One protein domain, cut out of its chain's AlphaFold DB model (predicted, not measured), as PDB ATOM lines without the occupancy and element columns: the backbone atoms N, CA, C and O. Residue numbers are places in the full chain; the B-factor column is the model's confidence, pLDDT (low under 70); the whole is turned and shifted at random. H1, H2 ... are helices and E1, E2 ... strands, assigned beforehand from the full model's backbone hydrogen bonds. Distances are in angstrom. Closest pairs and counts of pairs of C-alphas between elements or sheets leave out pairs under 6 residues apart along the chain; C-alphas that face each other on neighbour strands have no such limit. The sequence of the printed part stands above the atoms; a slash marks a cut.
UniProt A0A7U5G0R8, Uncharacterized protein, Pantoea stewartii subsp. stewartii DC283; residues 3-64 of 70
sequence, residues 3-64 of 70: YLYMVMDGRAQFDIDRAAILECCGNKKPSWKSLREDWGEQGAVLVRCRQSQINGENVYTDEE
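What this domain is: This is residues 3 to 64 of the 70 residues of an uncharacterized protein of Pantoea stewartii subsp. stewartii DC283 (UniProt A0A7U5G0R8). One strongly twisted, four-stranded antiparallel sheet makes the body, and its E3-E4 hairpin reaches past E1 and E2 as a long two-stranded arm. At the other end of the long axis, the short helix H1 sits over E3, while H2 only grazes the sheet and the link after it forms that end. The printed part has 62 residues, with two named helices and four named strands in the order E1, H1, E2, H2, E3, E4; the sheet runs E2, E1, E3, E4. The class is mixed, helices and strands. The whole is only just compact, close to loose, with a radius of gyration of the C-alphas of 12.2 A, and elongated, spanning 41 by 24 by 14 A.

How they stand to each other: In the sheet, E1, residues 3 to 8, and E3, residues 45 to 54, are inner strands, antiparallel at 146 degrees; N 6 and O 47 are within hydrogen-bond range at 2.9 A. The edge strand E2, residues 21 to 26, is antiparallel to E1 at 153 degrees, with N 5 and O 26 2.8 A apart. The other edge strand, E4, residues 57 to 64, forms a hairpin with E3 at 144 degrees; N 50 and O 61 are 2.8 A apart. From edge to edge the strands' lines turn by 60 degrees. E2 and E4 are apart. H1, residues 10 to 13, is on the sheet at a height of 7.5 A and only just over E3, with 3 of its C-alphas falling there; the closest C-alphas, of Gly 10 and Val 45, are 5.9 A apart. H2, residues 32 to 39, only grazes the sheet and is near E3, with 5 pairs of C-alphas within 10 A. E2, H2 and E3 form a split strand-helix-strand unit, two strands running the same way with E1 between them, and its crossover is right-handed. Every O i to N i+4 pair of H2 is within hydrogen-bond range; H1 is too short for such a pair.

Where its parts are: E3 is 27.8 A long, from C-alpha 45 at (111.652, 83.298, 101.428) to C-alpha 54 at (132.546, 91.287, 118.013). E4 is 21.0 A, E1 15.2 A, E2 12.5 A, H2 10.0 A and H1 6.0 A. E1 begins at C-alpha 3 at (126.516, 86.271, 105.266).

The domain as a whole: The C-alphas of Glu 41 and Asn 55 are the two farthest apart, 41.0 A. The printed part has no cut, and no link is long. The mean pLDDT of the printed part is 95.8, and no printed residue is under 70.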
ATOM      1  N   TYR A   3     127.942  86.350 104.982       96.19
ATOM      2  CA  TYR A   3     126.516  86.271 105.266       96.19
ATOM      3  C   TYR A   3     126.195  84.871 105.763       96.19
ATOM      4  O   TYR A   3     126.894  83.932 105.386       96.19
ATOM      5  N   LEU A   4     125.142  84.741 106.557       96.56
ATOM      6  CA  LEU A   4     124.440  83.484 106.780       96.56
ATOM      7  C   LEU A   4     123.134  83.545 105.985       96.56
ATOM      8  O   LEU A   4     122.429  84.548 106.036       96.56
ATOM      9  N   TYR A   5     122.863  82.504 105.207       97.94
ATOM     10  CA  TYR A   5     121.648  82.358 104.417       97.94
ATOM     11  C   TYR A   5     120.701  81.402 105.128       97.94
ATOM     12  O   TYR A   5     121.124  80.354 105.622       97.94
ATOM     13  N   MET A   6     119.426  81.763 105.145       98.00
ATOM     14  CA  MET A   6     118.363  80.976 105.746       98.00
ATOM     15  C   MET A   6     117.106  81.044 104.886       98.00
ATOM     16  O   MET A   6     116.841  82.055 104.232       98.00
ATOM     17  N   VAL A   7     116.341  79.960 104.888       98.31
ATOM     18  CA  VAL A   7     114.984  79.935 104.348       98.31
ATOM     19  C   VAL A   7     114.036  80.210 105.503       98.31
ATOM     20  O   VAL A   7     114.100  79.543 106.536       98.31
ATOM     21  N   MET A   8     113.167  81.197 105.336       98.50
ATOM     22  CA  MET A   8     112.099  81.526 106.274       98.50
ATOM     23  C   MET A   8     110.741  81.364 105.595       98.50
ATOM     24  O   MET A   8     110.653  81.338 104.366       98.50
ATOM     25  N   ASP A   9     109.671  81.258 106.376       97.88
ATOM     26  CA  ASP A   9     108.323  81.268 105.805       97.88
ATOM     27  C   ASP A   9     107.912  82.653 105.265       97.88
ATOM     28  O   ASP A   9     108.583  83.667 105.480       97.88
ATOM     29  N   GLY A  10     106.770  82.699 104.571       97.50
ATOM     30  CA  GLY A  10     106.276  83.880 103.860       97.50
ATOM     31  C   GLY A  10     106.108  85.147 104.699       97.50
ATOM     32  O   GLY A  10     106.135  86.243 104.135       97.50
ATOM     33  N   ARG A  11     105.996  85.039 106.032       97.81
ATOM     34  CA  ARG A  11     105.952  86.204 106.930       97.81
ATOM     35  C   ARG A  11     107.200  87.071 106.814       97.81
ATOM     36  O   ARG A  11     107.074  88.280 106.966       97.81
ATOM     37  N   ALA A  12     108.349  86.502 106.444       97.75
ATOM     38  CA  ALA A  12     109.610  87.233 106.323       97.75
ATOM     39  C   ALA A  12     109.568  88.377 105.295       97.75
ATOM     40  O   ALA A  12     110.395  89.280 105.349       97.75
ATOM     41  N   GLN A  13     108.599  88.381 104.373       97.06
ATOM     42  CA  GLN A  13     108.391  89.502 103.447       97.06
ATOM     43  C   GLN A  13     107.833  90.762 104.121       97.06
ATOM     44  O   GLN A  13     107.965  91.852 103.570       97.06
ATOM     45  N   PHE A  14     107.184  90.617 105.275       96.06
ATOM     46  CA  PHE A  14     106.454  91.692 105.950       96.06
ATOM     47  C   PHE A  14     106.962  91.935 107.371       96.06
ATOM     48  O   PHE A  14     106.960  93.070 107.838       96.06
ATOM     49  N   ASP A  15     107.373  90.867 108.053       96.38
ATOM     50  CA  ASP A  15     107.813  90.856 109.441       96.38
ATOM     51  C   ASP A  15     108.779  89.673 109.644       96.38
ATOM     52  O   ASP A  15     108.362  88.527 109.846       96.38
ATOM     53  N   ILE A  16     110.082  89.951 109.515       94.81
ATOM     54  CA  ILE A  16     111.153  88.957 109.684       94.81
ATOM     55  C   ILE A  16     111.181  88.408 111.112       94.81
ATOM     56  O   ILE A  16     111.344  87.202 111.284       94.81
ATOM     57  N   ASP A  17     110.950  89.250 112.120       93.31
ATOM     58  CA  ASP A  17     111.019  88.858 113.532       93.31
ATOM     59  C   ASP A  17     109.936  87.834 113.903       93.31
ATOM     60  O   ASP A  17     110.112  87.011 114.804       93.31
ATOM     61  N   ARG A  18     108.798  87.856 113.194       96.12
ATOM     62  CA  ARG A  18     107.702  86.889 113.370       96.12
ATOM     63  C   ARG A  18     107.780  85.671 112.454       96.12
ATOM     64  O   ARG A  18     106.922  84.784 112.579       96.12
ATOM     65  N   ALA A  19     108.725  85.631 111.524       97.62
ATOM     66  CA  ALA A  19     108.881  84.525 110.593       97.62
ATOM     67  C   ALA A  19     109.633  83.357 111.244       97.62
ATOM     68  O   ALA A  19     110.575  83.535 112.014       97.62
ATOM     69  N   ALA A  20     109.210  82.134 110.941       97.75
ATOM     70  CA  ALA A  20     109.923  80.939 111.354       97.75
ATOM     71  C   ALA A  20     111.065  80.661 110.375       97.75
ATOM     72  O   ALA A  20     110.888  80.732 109.156       97.75
ATOM     73  N   ILE A  21     112.224  80.294 110.919       97.44
ATOM     74  CA  ILE A  21     113.318  79.718 110.140       97.44
ATOM     75  C   ILE A  21     112.934  78.278 109.796       97.44
ATOM     76  O   ILE A  21     112.666  77.474 110.687       97.44
ATOM     77  N   LEU A  22     112.908  77.970 108.503       97.69
ATOM     78  CA  LEU A  22     112.637  76.639 107.963       97.69
ATOM     79  C   LEU A  22     113.940  75.865 107.730       97.69
ATOM     80  O   LEU A  22     114.009  74.672 108.012       97.69
ATOM     81  N   GLU A  23     114.988  76.554 107.265       97.38
ATOM     82  CA  GLU A  23     116.295  75.953 106.988       97.38
ATOM     83  C   GLU A  23     117.443  76.951 107.194       97.38
ATOM     84  O   GLU A  23     117.356  78.112 106.794       97.38
ATOM     85  N   CYS A  24     118.563  76.479 107.746       96.31
ATOM     86  CA  CYS A  24     119.827  77.216 107.789       96.31
ATOM     87  C   CYS A  24     120.770  76.725 106.674       96.31
ATOM     88  O   CYS A  24     121.428  75.698 106.827       96.31
ATOM     89  N   CYS A  25     120.902  77.488 105.586       96.06
ATOM     90  CA  CYS A  25     121.692  77.111 104.402       96.06
ATOM     91  C   CYS A  25     123.205  77.378 104.546       96.06
ATOM     92  O   CYS A  25     124.002  77.029 103.671       96.06
ATOM     93  N   GLY A  26     123.624  78.034 105.631       94.81
ATOM     94  CA  GLY A  26     125.028  78.319 105.918       94.81
ATOM     95  C   GLY A  26     125.556  79.576 105.221       94.81
ATOM     96  O   GLY A  26     124.819  80.502 104.895       94.81
ATOM     97  N   ASN A  27     126.876  79.656 105.041       95.06
ATOM     98  CA  ASN A  27     127.557  80.905 104.672       95.06
ATOM     99  C   ASN A  27     127.715  81.153 103.161       95.06
ATOM    100  O   ASN A  27     128.217  82.200 102.738       95.06
ATOM    101  N   LYS A  28     127.299  80.190 102.338       94.19
ATOM    102  CA  LYS A  28     127.315  80.281 100.881       94.19
ATOM    103  C   LYS A  28     125.885  80.431 100.393       94.19
ATOM    104  O   LYS A  28     125.015  79.683 100.816       94.19
ATOM    105  N   LYS A  29     125.662  81.364  99.464       96.12
ATOM    106  CA  LYS A  29     124.339  81.544  98.866       96.12
ATOM    107  C   LYS A  29     123.907  80.238  98.174       96.12
ATOM    108  O   LYS A  29     124.621  79.814  97.255       96.12
ATOM    109  N   PRO A  30     122.777  79.625  98.565       96.81
ATOM    110  CA  PRO A  30     122.217  78.493  97.838       96.81
ATOM    111  C   PRO A  30     121.777  78.917  96.432       96.81
ATOM    112  O   PRO A  30     121.481  80.084  96.163       96.81
ATOM    113  N   SER A  31     121.779  77.969  95.498       97.75
ATOM    114  CA  SER A  31     121.360  78.255  94.126       97.75
ATOM    115  C   SER A  31     119.843  78.415  94.055       97.75
ATOM    116  O   SER A  31     119.115  77.696  94.729       97.75
ATOM    117  N   TRP A  32     119.344  79.297  93.189       97.75
ATOM    118  CA  TRP A  32     117.897  79.403  92.970       97.75
ATOM    119  C   TRP A  32     117.277  78.107  92.444       97.75
ATOM    120  O   TRP A  32     116.126  77.823  92.746       97.75
ATOM    121  N   LYS A  33     118.050  77.307  91.698       97.81
ATOM    122  CA  LYS A  33     117.604  76.002  91.207       97.81
ATOM    123  C   LYS A  33     117.288  75.050  92.366       97.81
ATOM    124  O   LYS A  33     116.174  74.556  92.429       97.81
ATOM    125  N   SER A  34     118.238  74.851  93.281       97.19
ATOM    126  CA  SER A  34     118.041  73.974  94.444       97.19
ATOM    127  C   SER A  34     116.944  74.499  95.370       97.19
ATOM    128  O   SER A  34     116.083  73.746  95.791       97.19
ATOM    129  N   LEU A  35     116.906  75.815  95.613       98.00
ATOM    130  CA  LEU A  35     115.848  76.415  96.429       98.00
ATOM    131  C   LEU A  35     114.456  76.160  95.850       98.00
ATOM    132  O   LEU A  35     113.541  75.855  96.598       98.00
ATOM    133  N   ARG A  36     114.291  76.272  94.529       97.62
ATOM    134  CA  ARG A  36     113.020  75.965  93.869       97.62
ATOM    135  C   ARG A  36     112.648  74.490  93.997       97.62
ATOM    136  O   ARG A  36     111.480  74.194  94.211       97.62
ATOM    137  N   GLU A  37     113.613  73.587  93.840       97.12
ATOM    138  CA  GLU A  37     113.387  72.140  93.961       97.12
ATOM    139  C   GLU A  37     112.886  71.759  95.367       97.12
ATOM    140  O   GLU A  37     111.975  70.940  95.474       97.12
ATOM    141  N   ASP A  38     113.410  72.402  96.414       96.50
ATOM    142  CA  ASP A  38     113.096  72.065  97.810       96.50
ATOM    143  C   ASP A  38     111.920  72.880  98.396       96.50
ATOM    144  O   ASP A  38     111.104  72.359  99.160       96.50
ATOM    145  N   TRP A  39     111.812  74.162  98.031       97.50
ATOM    146  CA  TRP A  39     110.947  75.156  98.688       97.50
ATOM    147  C   TRP A  39     110.017  75.929  97.740       97.50
ATOM    148  O   TRP A  39     109.232  76.762  98.203       97.50
ATOM    149  N   GLY A  40     110.095  75.686  96.428       94.81
ATOM    150  CA  GLY A  40     109.257  76.361  95.431       94.81
ATOM    151  C   GLY A  40     107.763  76.189  95.705       94.81
ATOM    152  O   GLY A  40     107.334  75.171  96.252       94.81
ATOM    153  N   GLU A  41     106.973  77.204  95.348       93.31
ATOM    154  CA  GLU A  41     105.506  77.245  95.502       93.31
ATOM    155  C   GLU A  41     104.978  77.108  96.952       93.31
ATOM    156  O   GLU A  41     103.769  77.055  97.175       93.31
ATOM    157  N   GLN A  42     105.851  77.103  97.966       95.06
ATOM    158  CA  GLN A  42     105.469  77.020  99.389       95.06
ATOM    159  C   GLN A  42     105.384  78.396 100.070       95.06
ATOM    160  O   GLN A  42     105.139  78.494 101.273       95.06
ATOM    161  N   GLY A  43     105.615  79.476  99.315       95.06
ATOM    162  CA  GLY A  43     105.694  80.836  99.854       95.06
ATOM    163  C   GLY A  43     106.932  81.076 100.724       95.06
ATOM    164  O   GLY A  43     106.943  82.015 101.518       95.06
ATOM    165  N   ALA A  44     107.956  80.229 100.598       98.06
ATOM    166  CA  ALA A  44     109.210  80.351 101.324       98.06
ATOM    167  C   ALA A  44     110.061  81.518 100.798       98.06
ATOM    168  O   ALA A  44     109.982  81.921  99.635       98.06
ATOM    169  N   VAL A  45     110.893  82.072 101.671       98.50
ATOM    170  CA  VAL A  45     111.652  83.298 101.428       98.50
ATOM    171  C   VAL A  45     113.109  83.043 101.761       98.50
ATOM    172  O   VAL A  45     113.437  82.599 102.860       98.50
ATOM    173  N   LEU A  46     114.003  83.359 100.827       98.50
ATOM    174  CA  LEU A  46     115.431  83.368 101.108       98.50
ATOM    175  C   LEU A  46     115.789  84.683 101.805       98.50
ATOM    176  O   LEU A  46     115.613  85.761 101.233       98.50
ATOM    177  N   VAL A  47     116.349  84.584 103.005       98.38
ATOM    178  CA  VAL A  47     116.847  85.708 103.804       98.38
ATOM    179  C   VAL A  47     118.350  85.539 104.014       98.38
ATOM    180  O   VAL A  47     118.876  84.422 104.050       98.38
ATOM    181  N   ARG A  48     119.070  86.655 104.125       97.75
ATOM    182  CA  ARG A  48     120.464  86.670 104.568       97.75
ATOM    183  C   ARG A  48     120.624  87.588 105.767       97.75
ATOM    184  O   ARG A  48     119.986  88.628 105.817       97.75
ATOM    185  N   CYS A  49     121.528  87.249 106.670       96.19
ATOM    186  CA  CYS A  49     121.988  88.149 107.721       96.19
ATOM    187  C   CYS A  49     123.494  88.365 107.588       96.19
ATOM    188  O   CYS A  49     124.260  87.461 107.224       96.19
ATOM    189  N   ARG A  50     123.930  89.601 107.817       95.44
ATOM    190  CA  ARG A  50     125.334  89.987 107.771       95.44
ATOM    191  C   ARG A  50     126.062  89.387 108.966       95.44
ATOM    192  O   ARG A  50     125.682  89.599 110.109       95.44
ATOM    193  N   GLN A  51     127.162  88.694 108.697       94.25
ATOM    194  CA  GLN A  51     128.052  88.208 109.742       94.25
ATOM    195  C   GLN A  51     129.119  89.262 110.053       94.25
ATOM    196  O   GLN A  51     129.904  89.650 109.177       94.25
ATOM    197  N   SER A  52     129.186  89.652 111.320       91.56
ATOM    198  CA  SER A  52     130.222  90.500 111.912       91.56
ATOM    199  C   SER A  52     130.947  89.739 113.026       91.56
ATOM    200  O   SER A  52     130.439  88.743 113.537       91.56
ATOM    201  N   GLN A  53     132.152  90.182 113.387       91.88
ATOM    202  CA  GLN A  53     132.864  89.663 114.557       91.88
ATOM    203  C   GLN A  53     132.949  90.737 115.634       91.88
ATOM    204  O   GLN A  53     133.447  91.831 115.370       91.88
ATOM    205  N   ILE A  54     132.483  90.414 116.838       91.19
ATOM    206  CA  ILE A  54     132.546  91.287 118.013       91.19
ATOM    207  C   ILE A  54     133.161  90.462 119.141       91.19
ATOM    208  O   ILE A  54     132.672  89.383 119.449       91.19
ATOM    209  N   ASN A  55     134.274  90.931 119.712       91.88
ATOM    210  CA  ASN A  55     135.010  90.236 120.781       91.88
ATOM    211  C   ASN A  55     135.368  88.764 120.474       91.88
ATOM    212  O   ASN A  55     135.469  87.942 121.378       91.88
ATOM    213  N   GLY A  56     135.579  88.426 119.196       89.19
ATOM    214  CA  GLY A  56     135.897  87.063 118.753       89.19
ATOM    215  C   GLY A  56     134.683  86.167 118.490       89.19
ATOM    216  O   GLY A  56     134.856  85.073 117.954       89.19
ATOM    217  N   GLU A  57     133.466  86.631 118.776       90.31
ATOM    218  CA  GLU A  57     132.226  85.903 118.504       90.31
ATOM    219  C   GLU A  57     131.593  86.339 117.180       90.31
ATOM    220  O   GLU A  57     131.694  87.497 116.764       90.31
ATOM    221  N   ASN A  58     130.938  85.395 116.500       90.12
ATOM    222  CA  ASN A  58     130.158  85.699 115.306       90.12
ATOM    223  C   ASN A  58     128.803  86.264 115.725       90.12
ATOM    224  O   ASN A  58     128.016  85.572 116.365       90.12
ATOM    225  N   VAL A  59     128.529  87.493 115.304       92.94
ATOM    226  CA  VAL A  59     127.246  88.163 115.504       92.94
ATOM    227  C   VAL A  59     126.593  88.340 114.141       92.94
ATOM    228  O   VAL A  59     127.250  88.756 113.183       92.94
ATOM    229  N   TYR A  60     125.315  87.990 114.053       92.00
ATOM    230  CA  TYR A  60     124.519  88.085 112.837       92.00
ATOM    231  C   TYR A  60     123.502  89.208 113.011       92.00
ATOM    232  O   TYR A  60     122.734  89.187 113.966       92.00
ATOM    233  N   THR A  61     123.557  90.203 112.132       91.50
ATOM    234  CA  THR A  61     122.689  91.391 112.150       91.50
ATOM    235  C   THR A  61     122.225  91.709 110.736       91.50
ATOM    236  O   THR A  61     122.695  91.096 109.775       91.50
ATOM    237  N   ASP A  62     121.371  92.719 110.596       93.00
ATOM    238  CA  ASP A  62     120.970  93.281 109.305       93.00
ATOM    239  C   ASP A  62     120.314  92.221 108.402       93.00
ATOM    240  O   ASP A  62     120.813  91.898 107.319       93.00
ATOM    241  N   GLU A  63     119.223  91.623 108.884       94.94
ATOM    242  CA  GLU A  63     118.407  90.683 108.125       94.94
ATOM    243  C   GLU A  63     117.843  91.344 106.862       94.94
ATOM    244  O   GLU A  63     117.237  92.414 106.891       94.94
ATOM    245  N   GLU A  64     118.030  90.680 105.725       96.56
ATOM    246  CA  GLU A  64     117.631  91.185 104.419       96.56
ATOM    247  C   GLU A  64     116.973  90.075 103.602       96.56
ATOM    248  O   GLU A  64     117.553  89.003 103.380       96.56
TER     249      GLU A  64